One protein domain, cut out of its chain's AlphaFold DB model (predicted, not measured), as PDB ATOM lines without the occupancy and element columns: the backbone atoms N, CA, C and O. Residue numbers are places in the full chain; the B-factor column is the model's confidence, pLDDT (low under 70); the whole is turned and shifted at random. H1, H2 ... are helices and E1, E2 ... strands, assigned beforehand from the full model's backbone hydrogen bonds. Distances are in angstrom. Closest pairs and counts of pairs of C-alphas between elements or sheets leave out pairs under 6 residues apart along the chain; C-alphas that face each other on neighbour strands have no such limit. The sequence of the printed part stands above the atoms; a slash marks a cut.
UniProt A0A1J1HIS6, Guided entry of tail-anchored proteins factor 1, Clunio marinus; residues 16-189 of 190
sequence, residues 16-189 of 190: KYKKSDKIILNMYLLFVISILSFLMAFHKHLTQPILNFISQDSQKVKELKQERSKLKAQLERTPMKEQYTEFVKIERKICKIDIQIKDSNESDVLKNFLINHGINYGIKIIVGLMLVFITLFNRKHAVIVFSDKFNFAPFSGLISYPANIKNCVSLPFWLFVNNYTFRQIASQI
ATOM      1  N   LYS A  16     -46.031 -35.541  -1.712       53.38
ATOM      2  CA  LYS A  16     -46.389 -34.821  -2.945       53.38
ATOM      3  C   LYS A  16     -45.380 -35.074  -4.074       53.38
ATOM      4  O   LYS A  16     -45.792 -35.159  -5.226       53.38
ATOM      5  N   TYR A  17     -44.095 -35.238  -3.749       50.78
ATOM      6  CA  TYR A  17     -43.040 -35.523  -4.733       50.78
ATOM      7  C   TYR A  17     -42.912 -37.016  -5.070       50.78
ATOM      8  O   TYR A  17     -42.639 -37.349  -6.216       50.78
ATOM      9  N   LYS A  18     -43.185 -37.923  -4.120       47.88
ATOM     10  CA  LYS A  18     -43.117 -39.381  -4.346       47.88
ATOM     11  C   LYS A  18     -44.193 -39.911  -5.310       47.88
ATOM     12  O   LYS A  18     -44.030 -40.982  -5.875       47.88
ATOM     13  N   LYS A  19     -45.300 -39.182  -5.503       46.81
ATOM     14  CA  LYS A  19     -46.434 -39.608  -6.348       46.81
ATOM     15  C   LYS A  19     -46.287 -39.232  -7.835       46.81
ATOM     16  O   LYS A  19     -47.227 -39.419  -8.599       46.81
ATOM     17  N   SER A  20     -45.153 -38.675  -8.259       44.53
ATOM     18  CA  SER A  20     -45.006 -38.132  -9.609       44.53
ATOM     19  C   SER A  20     -43.719 -38.628 -10.266       44.53
ATOM     20  O   SER A  20     -42.655 -38.076 -10.021       44.53
ATOM     21  N   ASP A  21     -43.833 -39.583 -11.196       52.34
ATOM     22  CA  ASP A  21     -42.764 -39.972 -12.143       52.34
ATOM     23  C   ASP A  21     -42.378 -38.839 -13.121       52.34
ATOM     24  O   ASP A  21     -41.599 -39.023 -14.057       52.34
ATOM     25  N   LYS A  22     -42.944 -37.644 -12.930       54.88
ATOM     26  CA  LYS A  22     -42.684 -36.445 -13.720       54.88
ATOM     27  C   LYS A  22     -41.649 -35.583 -13.013       54.88
ATOM     28  O   LYS A  22     -41.792 -35.287 -11.828       54.88
ATOM     29  N   ILE A  23     -40.667 -35.111 -13.778       61.38
ATOM     30  CA  ILE A  23     -39.721 -34.070 -13.367       61.38
ATOM     31  C   ILE A  23     -40.535 -32.839 -12.942       61.38
ATOM     32  O   ILE A  23     -41.178 -32.196 -13.773       61.38
ATOM     33  N   ILE A  24     -40.545 -32.521 -11.646       62.56
ATOM     34  CA  ILE A  24     -41.186 -31.303 -11.138       62.56
ATOM     35  C   ILE A  24     -40.155 -30.185 -11.244       62.56
ATOM     36  O   ILE A  24     -39.247 -30.069 -10.420       62.56
ATOM     37  N   LEU A  25     -40.282 -29.399 -12.309       66.62
ATOM     38  CA  LEU A  25     -39.429 -28.255 -12.581       66.62
ATOM     39  C   LEU A  25     -40.080 -26.998 -11.999       66.62
ATOM     40  O   LEU A  25     -41.144 -26.572 -12.453       66.62
ATOM     41  N   ASN A  26     -39.431 -26.357 -11.029       72.38
ATOM     42  CA  ASN A  26     -39.838 -25.018 -10.607       72.38
ATOM     43  C   ASN A  26     -39.289 -24.002 -11.619       72.38
ATOM     44  O   ASN A  26     -38.285 -23.334 -11.374       72.38
ATOM     45  N   MET A  27     -39.939 -23.925 -12.785       76.44
ATOM     46  CA  MET A  27     -39.464 -23.176 -13.955       76.44
ATOM     47  C   MET A  27     -39.181 -21.700 -13.630       76.44
ATOM     48  O   MET A  27     -38.138 -21.178 -14.004       76.44
ATOM     49  N   TYR A  28     -40.038 -21.061 -12.827       80.00
ATOM     50  CA  TYR A  28     -39.830 -19.689 -12.343       80.00
ATOM     51  C   TYR A  28     -38.505 -19.514 -11.582       80.00
ATOM     52  O   TYR A  28     -37.745 -18.586 -11.836       80.00
ATOM     53  N   LEU A  29     -38.193 -20.445 -10.681       74.00
ATOM     54  CA  LEU A  29     -36.993 -20.404  -9.848       74.00
ATOM     55  C   LEU A  29     -35.714 -20.569 -10.677       74.00
ATOM     56  O   LEU A  29     -34.733 -19.868 -10.436       74.00
ATOM     57  N   LEU A  30     -35.746 -21.437 -11.692       79.38
ATOM     58  CA  LEU A  30     -34.647 -21.603 -12.645       79.38
ATOM     59  C   LEU A  30     -34.354 -20.317 -13.416       79.38
ATOM     60  O   LEU A  30     -33.192 -19.911 -13.501       79.38
ATOM     61  N   PHE A  31     -35.393 -19.676 -13.953       82.06
ATOM     62  CA  PHE A  31     -35.241 -18.429 -14.701       82.06
ATOM     63  C   PHE A  31     -34.705 -17.310 -13.814       82.06
ATOM     64  O   PHE A  31     -33.721 -16.673 -14.182       82.06
ATOM     65  N   VAL A  32     -35.273 -17.121 -12.619       80.38
ATOM     66  CA  VAL A  32     -34.834 -16.066 -11.692       80.38
ATOM     67  C   VAL A  32     -33.363 -16.238 -11.312       80.38
ATOM     68  O   VAL A  32     -32.604 -15.280 -11.423       80.38
ATOM     69  N   ILE A  33     -32.929 -17.443 -10.926       82.38
ATOM     70  CA  ILE A  33     -31.528 -17.685 -10.533       82.38
ATOM     71  C   ILE A  33     -30.586 -17.497 -11.724       82.38
ATOM     72  O   ILE A  33     -29.524 -16.902 -11.574       82.38
ATOM     73  N   SER A  34     -30.969 -17.975 -12.908       84.31
ATOM     74  CA  SER A  34     -30.129 -17.856 -14.107       84.31
ATOM     75  C   SER A  34     -29.972 -16.398 -14.544       84.31
ATOM     76  O   SER A  34     -28.856 -15.975 -14.830       84.31
ATOM     77  N   ILE A  35     -31.051 -15.608 -14.509       84.56
ATOM     78  CA  ILE A  35     -31.017 -14.166 -14.801       84.56
ATOM     79  C   ILE A  35     -30.160 -13.428 -13.770       84.56
ATOM     80  O   ILE A  35     -29.351 -12.579 -14.140       84.56
ATOM     81  N   LEU A  36     -30.287 -13.759 -12.483       81.12
ATOM     82  CA  LEU A  36     -29.513 -13.100 -11.431       81.12
ATOM     83  C   LEU A  36     -28.016 -13.430 -11.521       81.12
ATOM     84  O   LEU A  36     -27.179 -12.541 -11.375       81.12
ATOM     85  N   SER A  37     -27.671 -14.690 -11.805       81.50
ATOM     86  CA  SER A  37     -26.283 -15.105 -12.040       81.50
ATOM     87  C   SER A  37     -25.704 -14.489 -13.314       81.50
ATOM     88  O   SER A  37     -24.539 -14.090 -13.327       81.50
ATOM     89  N   PHE A  38     -26.515 -14.343 -14.364       82.81
ATOM     90  CA  PHE A  38     -26.132 -13.609 -15.566       82.81
ATOM     91  C   PHE A  38     -25.849 -12.137 -15.237       82.81
ATOM     92  O   PHE A  38     -24.772 -11.631 -15.545       82.81
ATOM     93  N   LEU A  39     -26.746 -11.463 -14.515       82.06
ATOM     94  CA  LEU A  39     -26.559 -10.071 -14.102       82.06
ATOM     95  C   LEU A  39     -25.278  -9.886 -13.268       82.06
ATOM     96  O   LEU A  39     -24.542  -8.916 -13.458       82.06
ATOM     97  N   MET A  40     -24.967 -10.847 -12.394       79.62
ATOM     98  CA  MET A  40     -23.727 -10.848 -11.615       79.62
ATOM     99  C   MET A  40     -22.485 -10.997 -12.503       79.62
ATOM    100  O   MET A  40     -21.482 -10.320 -12.272       79.62
ATOM    101  N   ALA A  41     -22.527 -11.848 -13.528       79.69
ATOM    102  CA  ALA A  41     -21.411 -12.024 -14.454       79.69
ATOM    103  C   ALA A  41     -21.184 -10.783 -15.336       79.69
ATOM    104  O   ALA A  41     -20.041 -10.362 -15.524       79.69
ATOM    105  N   PHE A  42     -22.262 -10.135 -15.781       77.19
ATOM    106  CA  PHE A  42     -22.223  -8.970 -16.672       77.19
ATOM    107  C   PHE A  42     -22.124  -7.614 -15.952       77.19
ATOM    108  O   PHE A  42     -22.176  -6.571 -16.603       77.19
ATOM    109  N   HIS A  43     -21.894  -7.588 -14.632       76.62
ATOM    110  CA  HIS A  43     -21.762  -6.336 -13.871       76.62
ATOM    111  C   HIS A  43     -20.728  -5.367 -14.473       76.62
ATOM    112  O   HIS A  43     -20.948  -4.163 -14.451       76.62
ATOM    113  N   LYS A  44     -19.631  -5.872 -15.059       73.38
ATOM    114  CA  LYS A  44     -18.599  -5.035 -15.699       73.38
ATOM    115  C   LYS A  44     -19.124  -4.265 -16.912       73.38
ATOM    116  O   LYS A  44     -18.737  -3.121 -17.120       73.38
ATOM    117  N   HIS A  45     -20.006  -4.877 -17.700       74.81
ATOM    118  CA  HIS A  45     -20.633  -4.207 -18.839       74.81
ATOM    119  C   HIS A  45     -21.633  -3.140 -18.397       74.81
ATOM    120  O   HIS A  45     -21.798  -2.151 -19.098       74.81
ATOM    121  N   LEU A  46     -22.264  -3.312 -17.232       71.81
ATOM    122  CA  LEU A  46     -23.146  -2.298 -16.648       71.81
ATOM    123  C   LEU A  46     -22.362  -1.144 -16.022       71.81
ATOM    124  O   LEU A  46     -22.796   0.002 -16.106       71.81
ATOM    125  N   THR A  47     -21.211  -1.416 -15.404       73.94
ATOM    126  CA  THR A  47     -20.439  -0.368 -14.735       73.94
ATOM    127  C   THR A  47     -19.702   0.530 -15.718       73.94
ATOM    128  O   THR A  47     -19.718   1.736 -15.526       73.94
ATOM    129  N   GLN A  48     -19.137   0.003 -16.806       76.75
ATOM    130  CA  GLN A  48     -18.418   0.802 -17.814       76.75
ATOM    131  C   GLN A  48     -19.166   2.051 -18.331       76.75
ATOM    132  O   GLN A  48     -18.601   3.141 -18.257       76.75
ATOM    133  N   PRO A  49     -20.421   1.975 -18.814       75.81
ATOM    134  CA  PRO A  49     -21.140   3.159 -19.283       75.81
ATOM    135  C   PRO A  49     -21.435   4.152 -18.153       75.81
ATOM    136  O   PRO A  49     -21.345   5.356 -18.367       75.81
ATOM    137  N   ILE A  50     -21.733   3.662 -16.945       73.56
ATOM    138  CA  ILE A  50     -21.970   4.508 -15.765       73.56
ATOM    139  C   ILE A  50     -20.683   5.245 -15.378       73.56
ATOM    140  O   ILE A  50     -20.711   6.442 -15.106       73.56
ATOM    141  N   LEU A  51     -19.547   4.548 -15.401       71.12
ATOM    142  CA  LEU A  51     -18.241   5.135 -15.121       71.12
ATOM    143  C   LEU A  51     -17.848   6.146 -16.196       71.12
ATOM    144  O   LEU A  51     -17.418   7.236 -15.854       71.12
ATOM    145  N   ASN A  52     -18.081   5.855 -17.476       72.50
ATOM    146  CA  ASN A  52     -17.829   6.810 -18.557       72.50
ATOM    147  C   ASN A  52     -18.703   8.066 -18.444       72.50
ATOM    148  O   ASN A  52     -18.252   9.157 -18.788       72.50
ATOM    149  N   PHE A  53     -19.933   7.924 -17.947       70.25
ATOM    150  CA  PHE A  53     -20.828   9.052 -17.711       70.25
ATOM    151  C   PHE A  53     -20.374   9.915 -16.524       70.25
ATOM    152  O   PHE A  53     -20.421  11.139 -16.597       70.25
ATOM    153  N   ILE A  54     -19.896   9.291 -15.442       68.19
ATOM    154  CA  ILE A  54     -19.459   9.992 -14.224       68.19
ATOM    155  C   ILE A  54     -18.049  10.582 -14.375       68.19
ATOM    156  O   ILE A  54     -17.799  11.696 -13.926       68.19
ATOM    157  N   SER A  55     -17.134   9.863 -15.025       64.31
ATOM    158  CA  SER A  55     -15.748  10.283 -15.275       64.31
ATOM    159  C   SER A  55     -15.605  11.184 -16.499       64.31
ATOM    160  O   SER A  55     -14.490  11.418 -16.964       64.31
ATOM    161  N   GLN A  56     -16.710  11.690 -17.046       67.50
ATOM    162  CA  GLN A  56     -16.646  12.673 -18.109       67.50
ATOM    163  C   GLN A  56     -15.890  13.906 -17.596       67.50
ATOM    164  O   GLN A  56     -16.368  14.593 -16.696       67.50
ATOM    165  N   ASP A  57     -14.714  14.164 -18.186       65.12
ATOM    166  CA  ASP A  57     -13.830  15.280 -17.831       65.12
ATOM    167  C   ASP A  57     -14.637  16.553 -17.559       65.12
ATOM    168  O   ASP A  57     -15.455  16.973 -18.395       65.12
ATOM    169  N   SER A  58     -14.368  17.177 -16.409       66.69
ATOM    170  CA  SER A  58     -14.943  18.470 -16.048       66.69
ATOM    171  C   SER A  58     -14.758  19.453 -17.204       66.69
ATOM    172  O   SER A  58     -13.694  19.509 -17.830       66.69
ATOM    173  N   GLN A  59     -15.797  20.233 -17.505       72.56
ATOM    174  CA  GLN A  59     -15.829  21.169 -18.634       72.56
ATOM    175  C   GLN A  59     -14.591  22.087 -18.665       72.56
ATOM    176  O   GLN A  59     -14.014  22.321 -19.725       72.56
ATOM    177  N   LYS A  60     -14.090  22.460 -17.484       73.94
ATOM    178  CA  LYS A  60     -12.866  23.244 -17.286       73.94
ATOM    179  C   LYS A  60     -11.594  22.557 -17.812       73.94
ATOM    180  O   LYS A  60     -10.736  23.209 -18.397       73.94
ATOM    181  N   VAL A  61     -11.466  21.239 -17.657       78.00
ATOM    182  CA  VAL A  61     -10.315  20.466 -18.169       78.00
ATOM    183  C   VAL A  61     -10.372  20.362 -19.694       78.00
ATOM    184  O   VAL A  61      -9.337  20.433 -20.361       78.00
ATOM    185  N   LYS A  62     -11.576  20.247 -20.272       82.94
ATOM    186  CA  LYS A  62     -11.762  20.262 -21.732       82.94
ATOM    187  C   LYS A  62     -11.356  21.608 -22.334       82.94
ATOM    188  O   LYS A  62     -10.663  21.625 -23.351       82.94
ATOM    189  N   GLU A  63     -11.723  22.710 -21.687       86.62
ATOM    190  CA  GLU A  63     -11.338  24.068 -22.093       86.62
ATOM    191  C   GLU A  63      -9.815  24.274 -22.029       86.62
ATOM    192  O   GLU A  63      -9.218  24.704 -23.018       86.62
ATOM    193  N   LEU A  64      -9.159  23.858 -20.939       85.81
ATOM    194  CA  LEU A  64      -7.695  23.927 -20.805       85.81
ATOM    195  C   LEU A  64      -6.962  23.075 -21.860       85.81
ATOM    196  O   LEU A  64      -5.959  23.513 -22.429       85.81
ATOM    197  N   LYS A  65      -7.472  21.876 -22.186       86.75
ATOM    198  CA  LYS A  65      -6.928  21.033 -23.274       86.75
ATOM    199  C   LYS A  65      -7.065  21.715 -24.642       86.75
ATOM    200  O   LYS A  65      -6.138  21.647 -25.454       86.75
ATOM    201  N   GLN A  66      -8.188  22.387 -24.901       90.38
ATOM    202  CA  GLN A  66      -8.377  23.157 -26.132       90.38
ATOM    203  C   GLN A  66      -7.427  24.356 -26.201       90.38
ATOM    204  O   GLN A  66      -6.795  24.559 -27.240       90.38
ATOM    205  N   GLU A  67      -7.283  25.112 -25.111       89.62
ATOM    206  CA  GLU A  67      -6.362  26.252 -25.024       89.62
ATOM    207  C   GLU A  67      -4.910  25.820 -25.260       89.62
ATOM    208  O   GLU A  67      -4.209  26.429 -26.072       89.62
ATOM    209  N   ARG A  68      -4.488  24.697 -24.665       90.56
ATOM    210  CA  ARG A  68      -3.177  24.089 -24.928       90.56
ATOM    211  C   ARG A  68      -2.975  23.783 -26.413       90.56
ATOM    212  O   ARG A  68      -1.917  24.097 -26.955       90.56
ATOM    213  N   SER A  69      -3.971  23.196 -27.085       90.25
ATOM    214  CA  SER A  69      -3.865  22.886 -28.521       90.25
ATOM    215  C   SER A  69      -3.727  24.151 -29.377       90.25
ATOM    216  O   SER A  69      -2.917  24.181 -30.302       90.25
ATOM    217  N   LYS A  70      -4.445  25.226 -29.017       92.62
ATOM    218  CA  LYS A  70      -4.372  26.525 -29.700       92.62
ATOM    219  C   LYS A  70      -2.995  27.162 -29.530       92.62
ATOM    220  O   LYS A  70      -2.424  27.624 -30.511       92.62
ATOM    221  N   LEU A  71      -2.445  27.155 -28.315       88.56
ATOM    222  CA  LEU A  71      -1.104  27.683 -28.044       88.56
ATOM    223  C   LEU A  71      -0.009  26.858 -28.728       88.56
ATOM    224  O   LEU A  71       0.961  27.429 -29.215       88.56
ATOM    225  N   LYS A  72      -0.177  25.534 -28.828       89.38
ATOM    226  CA  LYS A  72       0.755  24.667 -29.562       89.38
ATOM    227  C   LYS A  72       0.743  24.965 -31.066       89.38
ATOM    228  O   LYS A  72       1.803  25.123 -31.658       89.38
ATOM    229  N   ALA A  73      -0.442  25.154 -31.649       90.12
ATOM    230  CA  ALA A  73      -0.585  25.576 -33.042       90.12
ATOM    231  C   ALA A  73      -0.024  26.990 -33.299       90.12
ATOM    232  O   ALA A  73       0.445  27.275 -34.398       90.12
ATOM    233  N   GLN A  74      -0.064  27.886 -32.304       85.88
ATOM    234  CA  GLN A  74       0.598  29.194 -32.383       85.88
ATOM    235  C   GLN A  74       2.124  29.059 -32.327       85.88
ATOM    236  O   GLN A  74       2.811  29.703 -33.110       85.88
ATOM    237  N   LEU A  75       2.648  28.186 -31.464       86.56
ATOM    238  CA  LEU A  75       4.085  27.944 -31.325       86.56
ATOM    239  C   LEU A  75       4.712  27.373 -32.607       86.56
ATOM    240  O   LEU A  75       5.806  27.781 -32.980       86.56
ATOM    241  N   GLU A  76       4.003  26.493 -33.318       85.88
ATOM    242  CA  GLU A  76       4.442  25.946 -34.615       85.88
ATOM    243  C   GLU A  76       4.547  27.009 -35.724       85.88
ATOM    244  O   GLU A  76       5.280  26.820 -36.693       85.88
ATOM    245  N   ARG A  77       3.835  28.135 -35.588       84.69
ATOM    246  CA  ARG A  77       3.850  29.244 -36.558       84.69
ATOM    247  C   ARG A  77       4.918  30.296 -36.259       84.69
ATOM    248  O   ARG A  77       5.218  31.100 -37.136       84.69
ATOM    249  N   THR A  78       5.474  30.316 -35.048       78.94
ATOM    250  CA  THR A  78       6.456  31.318 -34.620       78.94
ATOM    251  C   THR A  78       7.882  30.804 -34.862       78.94
ATOM    252  O   THR A  78       8.301  29.843 -34.212       78.94
ATOM    253  N   PRO A  79       8.676  31.429 -35.755       73.81
ATOM    254  CA  PRO A  79      10.054  31.018 -35.996       73.81
ATOM    255  C   PRO A  79      10.927  31.300 -34.764       73.81
ATOM    256  O   PRO A  79      11.218  32.445 -34.413       73.81
ATOM    257  N   MET A  80      11.392  30.224 -34.124       74.88
ATOM    258  CA  MET A  80      12.173  30.244 -32.877       74.88
ATOM    259  C   MET A  80      13.427  31.136 -32.942       74.88
ATOM    260  O   MET A  80      13.844  31.692 -31.928       74.88
ATOM    261  N   LYS A  81      14.025  31.277 -34.132       72.38
ATOM    262  CA  LYS A  81      15.292  31.989 -34.350       72.38
ATOM    263  C   LYS A  81      15.131  33.512 -34.436       72.38
ATOM    264  O   LYS A  81      16.057  34.230 -34.079       72.38
ATOM    265  N   GLU A  82      13.973  33.995 -34.887       76.25
ATOM    266  CA  GLU A  82      13.708  35.427 -35.114       76.25
ATOM    267  C   GLU A  82      12.893  36.052 -33.973       76.25
ATOM    268  O   GLU A  82      13.092  37.214 -33.628       76.25
ATOM    269  N   GLN A  83      12.012  35.271 -33.336       81.94
ATOM    270  CA  GLN A  83      11.080  35.738 -32.301       81.94
ATOM    271  C   GLN A  83      11.204  34.925 -31.003       81.94
ATOM    272  O   GLN A  83      10.213  34.526 -30.387       81.94
ATOM    273  N   TYR A  84      12.438  34.690 -30.549       83.44
ATOM    274  CA  TYR A  84      12.729  33.874 -29.361       83.44
ATOM    275  C   TYR A  84      11.970  34.336 -28.101       83.44
ATOM    276  O   TYR A  84      11.438  33.526 -27.344       83.44
ATOM    277  N   THR A  85      11.844  35.649 -27.889       86.38
ATOM    278  CA  THR A  85      11.130  36.206 -26.728       86.38
ATOM    279  C   THR A  85       9.637  35.866 -26.736       86.38
ATOM    280  O   THR A  85       9.048  35.653 -25.675       86.38
ATOM    281  N   GLU A  86       9.003  35.815 -27.910       85.12
ATOM    282  CA  GLU A  86       7.594  35.429 -28.045       85.12
ATOM    283  C   GLU A  86       7.420  33.918 -27.913       85.12
ATOM    284  O   GLU A  86       6.531  33.468 -27.184       85.12
ATOM    285  N   PHE A  87       8.338  33.150 -28.503       88.31
ATOM    286  CA  PHE A  87       8.401  31.698 -28.367       88.31
ATOM    287  C   PHE A  87       8.444  31.270 -26.890       88.31
ATOM    288  O   PHE A  87       7.572  30.533 -26.428       88.31
ATOM    289  N   VAL A  88       9.372  31.829 -26.102       88.88
ATOM    290  CA  VAL A  88       9.511  31.522 -24.664       88.88
ATOM    291  C   VAL A  88       8.276  31.955 -23.863       88.88
ATOM    292  O   VAL A  88       7.893  31.298 -22.890       88.88
ATOM    293  N   LYS A  89       7.607  33.053 -24.243       90.38
ATOM    294  CA  LYS A  89       6.356  33.481 -23.588       90.38
ATOM    295  C   LYS A  89       5.227  32.475 -23.823       90.38
ATOM    296  O   LYS A  89       4.485  32.188 -22.881       90.38
ATOM    297  N   ILE A  90       5.090  31.956 -25.042       88.31
ATOM    298  CA  ILE A  90       4.084  30.939 -25.386       88.31
ATOM    299  C   ILE A  90       4.411  29.619 -24.681       88.31
ATOM    300  O   ILE A  90       3.533  29.036 -24.048       88.31
ATOM    301  N   GLU A  91       5.676  29.203 -24.681       88.31
ATOM    302  CA  GLU A  91       6.133  27.989 -23.998       88.31
ATOM    303  C   GLU A  91       5.845  28.038 -22.487       88.31
ATOM    304  O   GLU A  91       5.273  27.104 -21.917       88.31
ATOM    305  N   ARG A  92       6.121  29.173 -21.830       91.44
ATOM    306  CA  ARG A  92       5.774  29.378 -20.412       91.44
ATOM    307  C   ARG A  92       4.267  29.320 -20.159       91.44
ATOM    308  O   ARG A  92       3.857  28.841 -19.102       91.44
ATOM    309  N   LYS A  93       3.432  29.804 -21.087       90.50
ATOM    310  CA  LYS A  93       1.966  29.686 -20.980       90.50
ATOM    311  C   LYS A  93       1.511  28.231 -21.111       90.50
ATOM    312  O   LYS A  93       0.698  27.796 -20.301       90.50
ATOM    313  N   ILE A  94       2.077  27.473 -22.053       90.06
ATOM    314  CA  ILE A  94       1.805  26.034 -22.208       90.06
ATOM    315  C   ILE A  94       2.195  25.283 -20.931       90.06
ATOM    316  O   ILE A  94       1.390  24.517 -20.414       90.06
ATOM    317  N   CYS A  95       3.374  25.567 -20.372       93.44
ATOM    318  CA  CYS A  95       3.835  24.957 -19.126       93.44
ATOM    319  C   CYS A  95       2.880  25.243 -17.950       93.44
ATOM    320  O   CYS A  95       2.516  24.330 -17.214       93.44
ATOM    321  N   LYS A  96       2.387  26.483 -17.810       92.62
ATOM    322  CA  LYS A  96       1.384  26.829 -16.784       92.62
ATOM    323  C   LYS A  96       0.078  26.046 -16.946       92.62
ATOM    324  O   LYS A  96      -0.465  25.577 -15.950       92.62
ATOM    325  N   ILE A  97      -0.418  25.904 -18.174       89.62
ATOM    326  CA  ILE A  97      -1.632  25.126 -18.465       89.62
ATOM    327  C   ILE A  97      -1.396  23.636 -18.193       89.62
ATOM    328  O   ILE A  97      -2.261  22.987 -17.616       89.62
ATOM    329  N   ASP A  98      -0.225  23.098 -18.538       88.50
ATOM    330  CA  ASP A  98       0.123  21.702 -18.263       88.50
ATOM    331  C   ASP A  98       0.196  21.406 -16.761       88.50
ATOM    332  O   ASP A  98      -0.299  20.366 -16.327       88.50
ATOM    333  N   ILE A  99       0.717  22.339 -15.957       90.06
ATOM    334  CA  ILE A  99       0.678  22.242 -14.490       90.06
ATOM    335  C   ILE A  99      -0.774  22.249 -13.991       90.06
ATOM    336  O   ILE A  99      -1.154  21.367 -13.231       90.06
ATOM    337  N   GLN A 100      -1.625  23.162 -14.478       86.62
ATOM    338  CA  GLN A 100      -3.039  23.218 -14.074       86.62
ATOM    339  C   GLN A 100      -3.829  21.959 -14.458       86.62
ATOM    340  O   GLN A 100      -4.678  21.497 -13.691       86.62
ATOM    341  N   ILE A 101      -3.560  21.390 -15.637       84.38
ATOM    342  CA  ILE A 101      -4.155  20.123 -16.075       84.38
ATOM    343  C   ILE A 101      -3.662  18.979 -15.186       84.38
ATOM    344  O   ILE A 101      -4.461  18.126 -14.804       84.38
ATOM    345  N   LYS A 102      -2.369  18.952 -14.845       84.75
ATOM    346  CA  LYS A 102      -1.787  17.909 -13.997       84.75
ATOM    347  C   LYS A 102      -2.348  17.957 -12.575       84.75
ATOM    348  O   LYS A 102      -2.797  16.922 -12.094       84.75
ATOM    349  N   ASP A 103      -2.417  19.136 -11.964       83.88
ATOM    350  CA  ASP A 103      -2.991  19.324 -10.625       83.88
ATOM    351  C   ASP A 103      -4.470  18.911 -10.583       83.88
ATOM    352  O   ASP A 103      -4.922  18.243  -9.652       83.88
ATOM    353  N   SER A 104      -5.227  19.252 -11.634       78.44
ATOM    354  CA  SER A 104      -6.627  18.829 -11.766       78.44
ATOM    355  C   SER A 104      -6.727  17.303 -11.888       78.44
ATOM    356  O   SER A 104      -7.465  16.667 -11.132       78.44
ATOM    357  N   ASN A 105      -5.909  16.702 -12.759       76.81
ATOM    358  CA  ASN A 105      -5.885  15.261 -12.993       76.81
ATOM    359  C   ASN A 105      -5.458  14.457 -11.763       76.81
ATOM    360  O   ASN A 105      -6.045  13.412 -11.521       76.81
ATOM    361  N   GLU A 106      -4.466  14.884 -10.979       75.00
ATOM    362  CA  GLU A 106      -4.030  14.125  -9.794       75.00
ATOM    363  C   GLU A 106      -5.161  13.999  -8.762       75.00
ATOM    364  O   GLU A 106      -5.408  12.914  -8.225       75.00
ATOM    365  N   SER A 107      -5.921  15.079  -8.561       71.00
ATOM    366  CA  SER A 107      -7.094  15.062  -7.684       71.00
ATOM    367  C   SER A 107      -8.241  14.208  -8.244       71.00
ATOM    368  O   SER A 107      -8.965  13.556  -7.485       71.00
ATOM    369  N   ASP A 108      -8.381  14.164  -9.569       74.62
ATOM    370  CA  ASP A 108      -9.430  13.414 -10.254       74.62
ATOM    371  C   ASP A 108      -9.076  11.933 -10.419       74.62
ATOM    372  O   ASP A 108      -9.971  11.099 -10.396       74.62
ATOM    373  N   VAL A 109      -7.795  11.559 -10.494       74.94
ATOM    374  CA  VAL A 109      -7.349  10.156 -10.562       74.94
ATOM    375  C   VAL A 109      -7.735   9.411  -9.291       74.94
ATOM    376  O   VAL A 109      -8.289   8.316  -9.379       74.94
ATOM    377  N   LEU A 110      -7.508  10.000  -8.113       76.50
ATOM    378  CA  LEU A 110      -7.896   9.378  -6.843       76.50
ATOM    379  C   LEU A 110      -9.417   9.271  -6.705       76.50
ATOM    380  O   LEU A 110      -9.925   8.222  -6.306       76.50
ATOM    381  N   LYS A 111     -10.154  10.321  -7.087       75.31
ATOM    382  CA  LYS A 111     -11.625  10.304  -7.088       75.31
ATOM    383  C   LYS A 111     -12.166   9.268  -8.064       75.31
ATOM    384  O   LYS A 111     -12.979   8.445  -7.668       75.31
ATOM    385  N   ASN A 112     -11.681   9.249  -9.300       76.19
ATOM    386  CA  ASN A 112     -12.080   8.286 -10.323       76.19
ATOM    387  C   ASN A 112     -11.715   6.862  -9.912       76.19
ATOM    388  O   ASN A 112     -12.512   5.952 -10.110       76.19
ATOM    389  N   PHE A 113     -10.558   6.649  -9.285       77.69
ATOM    390  CA  PHE A 113     -10.193   5.347  -8.740       77.69
ATOM    391  C   PHE A 113     -11.177   4.909  -7.651       77.69
ATOM    392  O   PHE A 113     -11.685   3.787  -7.713       77.69
ATOM    393  N   LEU A 114     -11.480   5.789  -6.694       81.31
ATOM    394  CA  LEU A 114     -12.397   5.505  -5.591       81.31
ATOM    395  C   LEU A 114     -13.834   5.286  -6.081       81.31
ATOM    396  O   LEU A 114     -14.498   4.370  -5.612       81.31
ATOM    397  N   ILE A 115     -14.291   6.070  -7.056       79.94
ATOM    398  CA  ILE A 115     -15.606   5.942  -7.696       79.94
ATOM    399  C   ILE A 115     -15.674   4.641  -8.501       79.94
ATOM    400  O   ILE A 115     -16.605   3.856  -8.314       79.94
ATOM    401  N   ASN A 116     -14.664   4.351  -9.327       79.50
ATOM    402  CA  ASN A 116     -14.594   3.116 -10.108       79.50
ATOM    403  C   ASN A 116     -14.623   1.888  -9.204       79.50
ATOM    404  O   ASN A 116     -15.374   0.946  -9.460       79.50
ATOM    405  N   HIS A 117     -13.815   1.874  -8.145       81.31
ATOM    406  CA  HIS A 117     -13.779   0.748  -7.219       81.31
ATOM    407  C   HIS A 117     -15.059   0.697  -6.382       81.31
ATOM    408  O   HIS A 117     -15.678  -0.360  -6.295       81.31
ATOM    409  N   GLY A 118     -15.508   1.829  -5.848       84.69
ATOM    410  CA  GLY A 118     -16.712   1.939  -5.029       84.69
ATOM    411  C   GLY A 118     -17.965   1.446  -5.747       84.69
ATOM    412  O   GLY A 118     -18.677   0.603  -5.211       84.69
ATOM    413  N   ILE A 119     -18.202   1.882  -6.987       83.25
ATOM    414  CA  ILE A 119     -19.364   1.460  -7.782       83.25
ATOM    415  C   ILE A 119     -19.263  -0.025  -8.154       83.25
ATOM    416  O   ILE A 119     -20.231  -0.772  -7.989       83.25
ATOM    417  N   ASN A 120     -18.088  -0.483  -8.603       83.06
ATOM    418  CA  ASN A 120     -17.892  -1.889  -8.967       83.06
ATOM    419  C   ASN A 120     -18.096  -2.834  -7.775       83.06
ATOM    420  O   ASN A 120     -18.729  -3.881  -7.923       83.06
ATOM    421  N   TYR A 121     -17.562  -2.493  -6.600       85.50
ATOM    422  CA  TYR A 121     -17.759  -3.291  -5.392       85.50
ATOM    423  C   TYR A 121     -19.179  -3.149  -4.843       85.50
ATOM    424  O   TYR A 121     -19.769  -4.157  -4.465       85.50
ATOM    425  N   GLY A 122     -19.761  -1.950  -4.876       86.38
ATOM    426  CA  GLY A 122     -21.127  -1.698  -4.421       86.38
ATOM    427  C   GLY A 122     -22.149  -2.558  -5.159       86.38
ATOM    428  O   GLY A 122     -22.909  -3.290  -4.528       86.38
ATOM    429  N   ILE A 123     -22.107  -2.568  -6.494       84.62
ATOM    430  CA  ILE A 123     -23.019  -3.385  -7.310       84.62
ATOM    431  C   ILE A 123     -22.815  -4.879  -7.031       84.62
ATOM    432  O   ILE A 123     -23.791  -5.607  -6.851       84.62
ATOM    433  N   LYS A 124     -21.564  -5.346  -6.918       85.00
ATOM    434  CA  LYS A 124     -21.276  -6.748  -6.562       85.00
ATOM    435  C   LYS A 124     -21.863  -7.134  -5.208       85.00
ATOM    436  O   LYS A 124     -22.412  -8.226  -5.084       85.00
ATOM    437  N   ILE A 125     -21.742  -6.261  -4.209       87.50
ATOM    438  CA  ILE A 125     -22.262  -6.501  -2.860       87.50
ATOM    439  C   ILE A 125     -23.789  -6.551  -2.889       87.50
ATOM    440  O   ILE A 125     -24.363  -7.497  -2.362       87.50
ATOM    441  N   ILE A 126     -24.450  -5.596  -3.550       88.19
ATOM    442  CA  ILE A 126     -25.919  -5.546  -3.648       88.19
ATOM    443  C   ILE A 126     -26.466  -6.812  -4.324       88.19
ATOM    444  O   ILE A 126     -27.357  -7.471  -3.787       88.19
ATOM    445  N   VAL A 127     -25.895  -7.198  -5.469       85.12
ATOM    446  CA  VAL A 127     -26.300  -8.409  -6.202       85.12
ATOM    447  C   VAL A 127     -25.999  -9.672  -5.386       85.12
ATOM    448  O   VAL A 127     -26.829 -10.581  -5.317       85.12
ATOM    449  N   GLY A 128     -24.846  -9.723  -4.714       86.06
ATOM    450  CA  GLY A 128     -24.474 -10.822  -3.822       86.06
ATOM    451  C   GLY A 128     -25.435 -10.979  -2.641       86.06
ATOM    452  O   GLY A 128     -25.872 -12.091  -2.350       86.06
ATOM    453  N   LEU A 129     -25.829  -9.876  -2.000       87.69
ATOM    454  CA  LEU A 129     -26.821  -9.879  -0.923       87.69
ATOM    455  C   LEU A 129     -28.186 -10.360  -1.418       87.69
ATOM    456  O   LEU A 129     -28.826 -11.161  -0.741       87.69
ATOM    457  N   MET A 130     -28.604  -9.940  -2.613       85.06
ATOM    458  CA  MET A 130     -29.852 -10.402  -3.224       85.06
ATOM    459  C   MET A 130     -29.833 -11.920  -3.480       85.06
ATOM    460  O   MET A 130     -30.802 -12.611  -3.162       85.06
ATOM    461  N   LEU A 131     -28.712 -12.460  -3.975       82.44
ATOM    462  CA  LEU A 131     -28.511 -13.904  -4.153       82.44
ATOM    463  C   LEU A 131     -28.577 -14.661  -2.822       82.44
ATOM    464  O   LEU A 131     -29.262 -15.683  -2.727       82.44
ATOM    465  N   VAL A 132     -27.894 -14.160  -1.789       84.94
ATOM    466  CA  VAL A 132     -27.928 -14.754  -0.445       84.94
ATOM    467  C   VAL A 132     -29.351 -14.730   0.108       84.94
ATOM    468  O   VAL A 132     -29.835 -15.755   0.585       84.94
ATOM    469  N   PHE A 133     -30.060 -13.609  -0.025       85.50
ATOM    470  CA  PHE A 133     -31.437 -13.461   0.435       85.50
ATOM    471  C   PHE A 133     -32.380 -14.466  -0.241       85.50
ATOM    472  O   PHE A 133     -33.102 -15.197   0.439       85.50
ATOM    473  N   ILE A 134     -32.312 -14.585  -1.571       81.06
ATOM    474  CA  ILE A 134     -33.114 -15.550  -2.341       81.06
ATOM    475  C   ILE A 134     -32.776 -16.989  -1.944       81.06
ATOM    476  O   ILE A 134     -33.683 -17.815  -1.815       81.06
ATOM    477  N   THR A 135     -31.494 -17.283  -1.711       78.62
ATOM    478  CA  THR A 135     -31.030 -18.616  -1.305       78.62
ATOM    479  C   THR A 135     -31.535 -18.997   0.081       78.62
ATOM    480  O   THR A 135     -31.983 -20.126   0.291       78.62
ATOM    481  N   LEU A 136     -31.504 -18.059   1.028       79.44
ATOM    482  CA  LEU A 136     -31.996 -18.274   2.387       79.44
ATOM    483  C   LEU A 136     -33.520 -18.422   2.419       79.44
ATOM    484  O   LEU A 136     -34.028 -19.321   3.090       79.44
ATOM    485  N   PHE A 137     -34.243 -17.599   1.656       78.62
ATOM    486  CA  PHE A 137     -35.704 -17.640   1.611       78.62
ATOM    487  C   PHE A 137     -36.229 -18.909   0.922       78.62
ATOM    488  O   PHE A 137     -37.161 -19.548   1.405       78.62
ATOM    489  N   ASN A 138     -35.571 -19.349  -0.155       70.81
ATOM    490  CA  ASN A 138     -35.968 -20.535  -0.921       70.81
ATOM    491  C   ASN A 138     -35.202 -21.806  -0.523       70.81
ATOM    492  O   ASN A 138     -35.219 -22.798  -1.251       70.81
ATOM    493  N   ARG A 139     -34.570 -21.823   0.659       67.38
ATOM    494  CA  ARG A 139     -33.701 -22.915   1.129       67.38
ATOM    495  C   ARG A 139     -34.353 -24.302   1.073       67.38
ATOM    496  O   ARG A 139     -33.665 -25.301   0.909       67.38
ATOM    497  N   LYS A 140     -35.675 -24.382   1.248       61.59
ATOM    498  CA  LYS A 140     -36.425 -25.651   1.296       61.59
ATOM    499  C   LYS A 140     -36.944 -26.117  -0.070       61.59
ATOM    500  O   LYS A 140     -37.528 -27.195  -0.145       61.59
ATOM    501  N   HIS A 141     -36.754 -25.331  -1.130       67.44
ATOM    502  CA  HIS A 141     -37.264 -25.646  -2.460       67.44
ATOM    503  C   HIS A 141     -36.183 -26.300  -3.325       67.44
ATOM    504  O   HIS A 141     -35.123 -25.735  -3.585       67.44
ATOM    505  N   ALA A 142     -36.485 -27.515  -3.778       68.56
ATOM    506  CA  ALA A 142     -35.765 -28.199  -4.838       68.56
ATOM    507  C   ALA A 142     -35.961 -27.465  -6.172       68.56
ATOM    508  O   ALA A 142     -37.087 -27.075  -6.500       68.56
ATOM    509  N   VAL A 143     -34.887 -27.289  -6.943       69.62
ATOM    510  CA  VAL A 143     -34.965 -26.656  -8.271       69.62
ATOM    511  C   VAL A 143     -35.284 -27.703  -9.336       69.62
ATOM    512  O   VAL A 143     -36.161 -27.487 -10.173       69.62
ATOM    513  N   ILE A 144     -34.607 -28.852  -9.263       72.44
ATOM    514  CA  ILE A 144     -34.793 -29.987 -10.169       72.44
ATOM    515  C   ILE A 144     -34.878 -31.257  -9.324       72.44
ATOM    516  O   ILE A 144     -33.966 -31.544  -8.548       72.44
ATOM    517  N   VAL A 145     -35.962 -32.013  -9.479       72.75
ATOM    518  CA  VAL A 145     -36.104 -33.359  -8.907       72.75
ATOM    519  C   VAL A 145     -36.025 -34.359 -10.055       72.75
ATOM    520  O   VAL A 145     -36.856 -34.326 -10.963       72.75
ATOM    521  N   PHE A 146     -35.006 -35.213 -10.034       70.00
ATOM    522  CA  PHE A 146     -34.822 -36.283 -11.008       70.00
ATOM    523  C   PHE A 146     -35.582 -37.539 -10.572       70.00
ATOM    524  O   PHE A 146     -35.726 -37.812  -9.382       70.00
ATOM    525  N   SER A 147     -36.062 -38.314 -11.548       68.06
ATOM    526  CA  SER A 147     -36.679 -39.622 -11.297       68.06
ATOM    527  C   SER A 147     -35.676 -40.602 -10.682       68.06
ATOM    528  O   SER A 147     -34.481 -40.502 -10.965       68.06
ATOM    529  N   ASP A 148     -36.170 -41.632  -9.992       67.12
ATOM    530  CA  ASP A 148     -35.367 -42.691  -9.350       67.12
ATOM    531  C   ASP A 148     -34.436 -43.480 -10.295       67.12
ATOM    532  O   ASP A 148     -33.585 -44.240  -9.841       67.12
ATOM    533  N   LYS A 149     -34.551 -43.271 -11.613       64.62
ATOM    534  CA  LYS A 149     -33.666 -43.837 -12.641       64.62
ATOM    535  C   LYS A 149     -32.264 -43.213 -12.666       64.62
ATOM    536  O   LYS A 149     -31.343 -43.847 -13.170       64.62
ATOM    537  N   PHE A 150     -32.092 -41.994 -12.151       65.31
ATOM    538  CA  PHE A 150     -30.799 -41.306 -12.115       65.31
ATOM    539  C   PHE A 150     -30.274 -41.258 -10.688       65.31
ATOM    540  O   PHE A 150     -30.890 -40.643  -9.822       65.31
ATOM    541  N   ASN A 151     -29.130 -41.897 -10.452       69.44
ATOM    542  CA  ASN A 151     -28.520 -41.979  -9.133       69.44
ATOM    543  C   ASN A 151     -27.215 -41.171  -9.120       69.44
ATOM    544  O   ASN A 151     -26.261 -41.517  -9.810       69.44
ATOM    545  N   PHE A 152     -27.166 -40.090  -8.339       67.94
ATOM    546  CA  PHE A 152     -26.004 -39.186  -8.258       67.94
ATOM    547  C   PHE A 152     -24.962 -39.635  -7.215       67.94
ATOM    548  O   PHE A 152     -24.284 -38.808  -6.602       67.94
ATOM    549  N   ALA A 153     -24.848 -40.935  -6.942       70.38
ATOM    550  CA  ALA A 153     -23.867 -41.455  -5.992       70.38
ATOM    551  C   ALA A 153     -22.428 -41.260  -6.527       70.38
ATOM    552  O   ALA A 153     -22.201 -41.501  -7.711       70.38
ATOM    553  N   PRO A 154     -21.450 -40.831  -5.699       74.88
ATOM    554  CA  PRO A 154     -21.522 -40.574  -4.252       74.88
ATOM    555  C   PRO A 154     -21.914 -39.131  -3.861       74.88
ATOM    556  O   PRO A 154     -22.186 -38.859  -2.694       74.88
ATOM    557  N   PHE A 155     -21.981 -38.190  -4.807       76.75
ATOM    558  CA  PHE A 155     -22.182 -36.757  -4.531       76.75
ATOM    559  C   PHE A 155     -23.632 -36.347  -4.232       76.75
ATOM    560  O   PHE A 155     -23.899 -35.174  -3.966       76.75
ATOM    561  N   SER A 156     -24.572 -37.295  -4.213       73.06
ATOM    562  CA  SER A 156     -25.989 -37.040  -3.940       73.06
ATOM    563  C   SER A 156     -26.217 -36.256  -2.641       73.06
ATOM    564  O   SER A 156     -27.165 -35.478  -2.573       73.06
ATOM    565  N   GLY A 157     -25.369 -36.431  -1.620       72.31
ATOM    566  CA  GLY A 157     -25.458 -35.666  -0.371       72.31
ATOM    567  C   GLY A 157     -25.138 -34.178  -0.551       72.31
ATOM    568  O   GLY A 157     -25.886 -33.329  -0.075       72.31
ATOM    569  N   LEU A 158     -24.079 -33.855  -1.301       77.12
ATOM    570  CA  LEU A 158     -23.664 -32.474  -1.571       77.12
ATOM    571  C   LEU A 158     -24.673 -31.748  -2.474       77.12
ATOM    572  O   LEU A 158     -25.006 -30.589  -2.239       77.12
ATOM    573  N   ILE A 159     -25.183 -32.454  -3.487       77.81
ATOM    574  CA  ILE A 159     -26.084 -31.899  -4.505       77.81
ATOM    575  C   ILE A 159     -27.488 -31.653  -3.934       77.81
ATOM    576  O   ILE A 159     -28.151 -30.692  -4.317       77.81
ATOM    577  N   SER A 160     -27.939 -32.495  -2.997       75.06
ATOM    578  CA  SER A 160     -29.279 -32.398  -2.400       75.06
ATOM    579  C   SER A 160     -29.341 -31.575  -1.110       75.06
ATOM    580  O   SER A 160     -30.439 -31.238  -0.657       75.06
ATOM    581  N   TYR A 161     -28.205 -31.210  -0.508       71.88
ATOM    582  CA  TYR A 161     -28.183 -30.348   0.673       71.88
ATOM    583  C   TYR A 161     -28.612 -28.924   0.295       71.88
ATOM    584  O   TYR A 161     -28.052 -28.372  -0.657       71.88
ATOM    585  N   PRO A 162     -29.569 -28.275   0.992       68.94
ATOM    586  CA  PRO A 162     -30.256 -28.640   2.245       68.94
ATOM    587  C   PRO A 162     -31.679 -29.224   2.079       68.94
ATOM    588  O   PRO A 162     -32.411 -29.360   3.064       68.94
ATOM    589  N   ALA A 163     -32.105 -29.548   0.857       67.25
ATOM    590  CA  ALA A 163     -33.448 -30.053   0.567       67.25
ATOM    591  C   ALA A 163     -33.701 -31.467   1.136       67.25
ATOM    592  O   ALA A 163     -34.847 -31.789   1.444       67.25
ATOM    593  N   ASN A 164     -32.655 -32.285   1.345       66.19
ATOM    594  CA  ASN A 164     -32.737 -33.657   1.884       66.19
ATOM    595  C   ASN A 164     -33.690 -34.588   1.097       66.19
ATOM    596  O   ASN A 164     -34.285 -35.506   1.662       66.19
ATOM    597  N   ILE A 165     -33.849 -34.344  -0.206       69.88
ATOM    598  CA  ILE A 165     -34.637 -35.175  -1.123       69.88
ATOM    599  C   ILE A 165     -33.650 -35.967  -1.990       69.88
ATOM    600  O   ILE A 165     -32.689 -35.398  -2.507       69.88
ATOM    601  N   LYS A 166     -33.867 -37.281  -2.138       67.56
ATOM    602  CA  LYS A 166     -33.044 -38.129  -3.017       67.56
ATOM    603  C   LYS A 166     -33.167 -37.654  -4.469       67.56
ATOM    604  O   LYS A 166     -34.248 -37.258  -4.888       67.56
ATOM    605  N   ASN A 167     -32.060 -37.694  -5.212       71.69
ATOM    606  CA  ASN A 167     -32.007 -37.345  -6.639       71.69
ATOM    607  C   ASN A 167     -32.504 -35.921  -6.959       71.69
ATOM    608  O   ASN A 167     -33.097 -35.665  -8.002       71.69
ATOM    609  N   CYS A 168     -32.262 -34.972  -6.057       76.44
ATOM    610  CA  CYS A 168     -32.643 -33.574  -6.215       76.44
ATOM    611  C   CYS A 168     -31.408 -32.678  -6.324       76.44
ATOM    612  O   CYS A 168     -30.464 -32.832  -5.549       76.44
ATOM    613  N   VAL A 169     -31.471 -31.677  -7.203       81.00
ATOM    614  CA  VAL A 169     -30.541 -30.545  -7.217       81.00
ATOM    615  C   VAL A 169     -31.082 -29.430  -6.334       81.00
ATOM    616  O   VAL A 169     -32.167 -28.878  -6.562       81.00
ATOM    617  N   SER A 170     -30.310 -29.116  -5.299       80.88
ATOM    618  CA  SER A 170     -30.610 -28.026  -4.394       80.88
ATOM    619  C   SER A 170     -30.392 -26.672  -5.062       80.88
ATOM    620  O   SER A 170     -29.574 -26.491  -5.966       80.88
ATOM    621  N   LEU A 171     -31.136 -25.691  -4.572       78.44
ATOM    622  CA  LEU A 171     -31.034 -24.307  -4.995       78.44
ATOM    623  C   LEU A 171     -29.638 -23.684  -4.828       78.44
ATOM    624  O   LEU A 171     -29.159 -23.090  -5.794       78.44
ATOM    625  N   PRO A 172     -28.946 -23.821  -3.677       80.12
ATOM    626  CA  PRO A 172     -27.593 -23.286  -3.542       80.12
ATOM    627  C   PRO A 172     -26.595 -23.977  -4.478       80.12
ATOM    628  O   PRO A 172     -25.706 -23.311  -5.002       80.12
ATOM    629  N   PHE A 173     -26.756 -25.281  -4.733       83.25
ATOM    630  CA  PHE A 173     -25.894 -25.998  -5.671       83.25
ATOM    631  C   PHE A 173     -26.103 -25.506  -7.108       83.25
ATOM    632  O   PHE A 173     -25.137 -25.182  -7.796       83.25
ATOM    633  N   TRP A 174     -27.359 -25.359  -7.543       84.69
ATOM    634  CA  TRP A 174     -27.682 -24.809  -8.863       84.69
ATOM    635  C   TRP A 174     -27.142 -23.387  -9.050       84.69
ATOM    636  O   TRP A 174     -26.537 -23.069 -10.072       84.69
ATOM    637  N   LEU A 175     -27.302 -22.538  -8.035       83.38
ATOM    638  CA  LEU A 175     -26.781 -21.174  -8.025       83.38
ATOM    639  C   LEU A 175     -25.251 -21.140  -8.107       83.38
ATOM    640  O   LEU A 175     -24.697 -20.288  -8.800       83.38
ATOM    641  N   PHE A 176     -24.564 -22.055  -7.422       84.06
ATOM    642  CA  PHE A 176     -23.109 -22.166  -7.489       84.06
ATOM    643  C   PHE A 176     -22.642 -22.543  -8.899       84.06
ATOM    644  O   PHE A 176     -21.777 -21.866  -9.457       84.06
ATOM    645  N   VAL A 177     -23.259 -23.565  -9.502       86.56
ATOM    646  CA  VAL A 177     -22.941 -24.017 -10.867       86.56
ATOM    647  C   VAL A 177     -23.211 -22.919 -11.892       86.56
ATOM    648  O   VAL A 177     -22.348 -22.640 -12.727       86.56
ATOM    649  N   ASN A 178     -24.361 -22.247 -11.807       86.69
ATOM    650  CA  ASN A 178     -24.696 -21.140 -12.700       86.69
ATOM    651  C   ASN A 178     -23.690 -19.994 -12.571       86.69
ATOM    652  O   ASN A 178     -23.124 -19.564 -13.573       86.69
ATOM    653  N   ASN A 179     -23.411 -19.523 -11.351       85.31
ATOM    654  CA  ASN A 179     -22.442 -18.443 -11.147       85.31
ATOM    655  C   ASN A 179     -21.041 -18.819 -11.639       85.31
ATOM    656  O   ASN A 179     -20.370 -17.991 -12.255       85.31
ATOM    657  N   TYR A 180     -20.603 -20.055 -11.400       85.75
ATOM    658  CA  TYR A 180     -19.324 -20.539 -11.906       85.75
ATOM    659  C   TYR A 180     -19.295 -20.531 -13.440       85.75
ATOM    660  O   TYR A 180     -18.383 -19.959 -14.035       85.75
ATOM    661  N   THR A 181     -20.327 -21.084 -14.075       87.06
ATOM    662  CA  THR A 181     -20.431 -21.187 -15.537       87.06
ATOM    663  C   THR A 181     -20.477 -19.810 -16.196       87.06
ATOM    664  O   THR A 181     -19.678 -19.529 -17.087       87.06
ATOM    665  N   PHE A 182     -21.335 -18.904 -15.721       85.50
ATOM    666  CA  PHE A 182     -21.414 -17.549 -16.269       85.50
ATOM    667  C   PHE A 182     -20.129 -16.752 -16.049       85.50
ATOM    668  O   PHE A 182     -19.737 -15.986 -16.926       85.50
ATOM    669  N   ARG A 183     -19.431 -16.945 -14.922       80.94
ATOM    670  CA  ARG A 183     -18.127 -16.310 -14.691       80.94
ATOM    671  C   ARG A 183     -17.067 -16.813 -15.669       80.94
ATOM    672  O   ARG A 183     -16.249 -16.010 -16.111       80.94
ATOM    673  N   GLN A 184     -17.083 -18.101 -16.009       85.56
ATOM    674  CA  GLN A 184     -16.185 -18.650 -17.025       85.56
ATOM    675  C   GLN A 184     -16.503 -18.091 -18.413       85.56
ATOM    676  O   GLN A 184     -15.599 -17.611 -19.092       85.56
ATOM    677  N   ILE A 185     -17.783 -18.049 -18.792       85.50
ATOM    678  CA  ILE A 185     -18.230 -17.458 -20.065       85.50
ATOM    679  C   ILE A 185     -17.814 -15.982 -20.148       85.50
ATOM    680  O   ILE A 185     -17.184 -15.567 -21.117       85.50
ATOM    681  N   ALA A 186     -18.082 -15.198 -19.104       80.00
ATOM    682  CA  ALA A 186     -17.690 -13.793 -19.042       80.00
ATOM    683  C   ALA A 186     -16.166 -13.583 -19.044       80.00
ATOM    684  O   ALA A 186     -15.707 -12.502 -19.386       80.00
ATOM    685  N   SER A 187     -15.366 -14.584 -18.656       78.56
ATOM    686  CA  SER A 187     -13.907 -14.506 -18.786       78.56
ATOM    687  C   SER A 187     -13.416 -14.766 -20.210       78.56
ATOM    688  O   SER A 187     -12.297 -14.368 -20.529       78.56
ATOM    689  N   GLN A 188     -14.199 -15.465 -21.035       83.00
ATOM    690  CA  GLN A 188     -13.851 -15.769 -22.426       83.00
ATOM    691  C   GLN A 188     -14.321 -14.680 -23.394       83.00
ATOM    692  O   GLN A 188     -13.691 -14.467 -24.426       83.00
ATOM    693  N   ILE A 189     -15.396 -13.972 -23.046       74.69
ATOM    694  CA  ILE A 189     -15.846 -12.768 -23.746       74.69
ATOM    695  C   ILE A 189     -14.938 -11.619 -23.290       74.69
ATOM    696  O   ILE A 189     -15.137 -11.047 -22.218       74.69
TER     697      ILE A 189
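What this domain is: This is residues 16 to 189 of the 190 residues of the protein "Guided entry of tail-anchored proteins factor 1" of Clunio marinus (UniProt A0A1J1HIS6). A long rod built on one very long helix, H4, with H1, H2 and H3 following one another along it in the opposite direction. H3 and H4 make a helical hairpin at one end of the rod; near the other end lies a small head of E1, E2 and H5, from which H6 folds back over H1. The printed part has 174 residues, mostly helix, in the order H1, H2, H3, H4, E1, H5, E2, H6; E1 and E2 form an antiparallel sheet of two strands. It is extended, with a radius of gyration of the C-alphas of 29.5 A and spans of 99 by 26 by 26 A.

How they stand to each other: H1, residues 27 to 41, touches H4, residues 84 to 137, with its residues 36 to 40 alone, at a shallow tilt of 24 degrees, opposite ways; the closest C-alphas, of Met 40 and Val 127, are 6.5 A apart. H2, residues 43 to 54, meets H1 only through their link. H2 touches H4, the closest C-alphas being those of Thr 47 and Asn 120, 6.5 A, at a tilt of 37 degrees, only just steep. H3, residues 59 to 75, is apart from H2 and forms a hairpin with H4 at a shallow tilt of 31 degrees; the closest C-alphas, of Arg 68 and Ile 94, are 6.0 A apart. H4 has a kink of 28 degrees near residue 108. E1, residues 142 to 145, is antiparallel to E2, residues 168 to 170, with N 169 and O 144 within hydrogen-bond range at 2.8 A. H6, residues 171 to 188, touches H1 at a steep tilt of 40 degrees, the same way; the closest C-alphas, of Ser 37 and Asn 179, are 5.2 A apart. H6 is close to H4 but not clearly touching, with the C-alphas of Thr 135 and Pro 172 closest at 6.2 A. H1, H4 and H6 form an up-and-down bundle, each running against the one before it in the chain. H5, residues 156 to 160, only just touches H6, with 3 pairs of C-alphas within 8 A, the closest being those of Ile 159 and Phe 173, 6.0 A. Every O i to N i+4 pair is within hydrogen-bond range in H1, H3, H5 and H6; in H2 it is 6 of 8 and in H4 49 of 50.

Where its parts are: H1 begins at C-alpha 27, (-39.464, -23.176, -13.955), and is 21.2 A long. H2 is 16.5 A and H3 24.6 A long. H4 measures 77.2 A, from C-alpha 84 at (12.729, 33.874, -29.361). H6, 25.9 A long, ends at C-alpha 188, (-13.851, -15.769, -22.426).

The domain as a whole: The C-alphas farthest apart, of Lys 19 and Glu 82, are 100.4 A apart. The printed part has no cut, and no link is long. The mean pLDDT of the printed part is 78.0; it is under 70 at residues 16 to 25, 54 to 58, 139 to 143, 147 to 152 and 162 to 166.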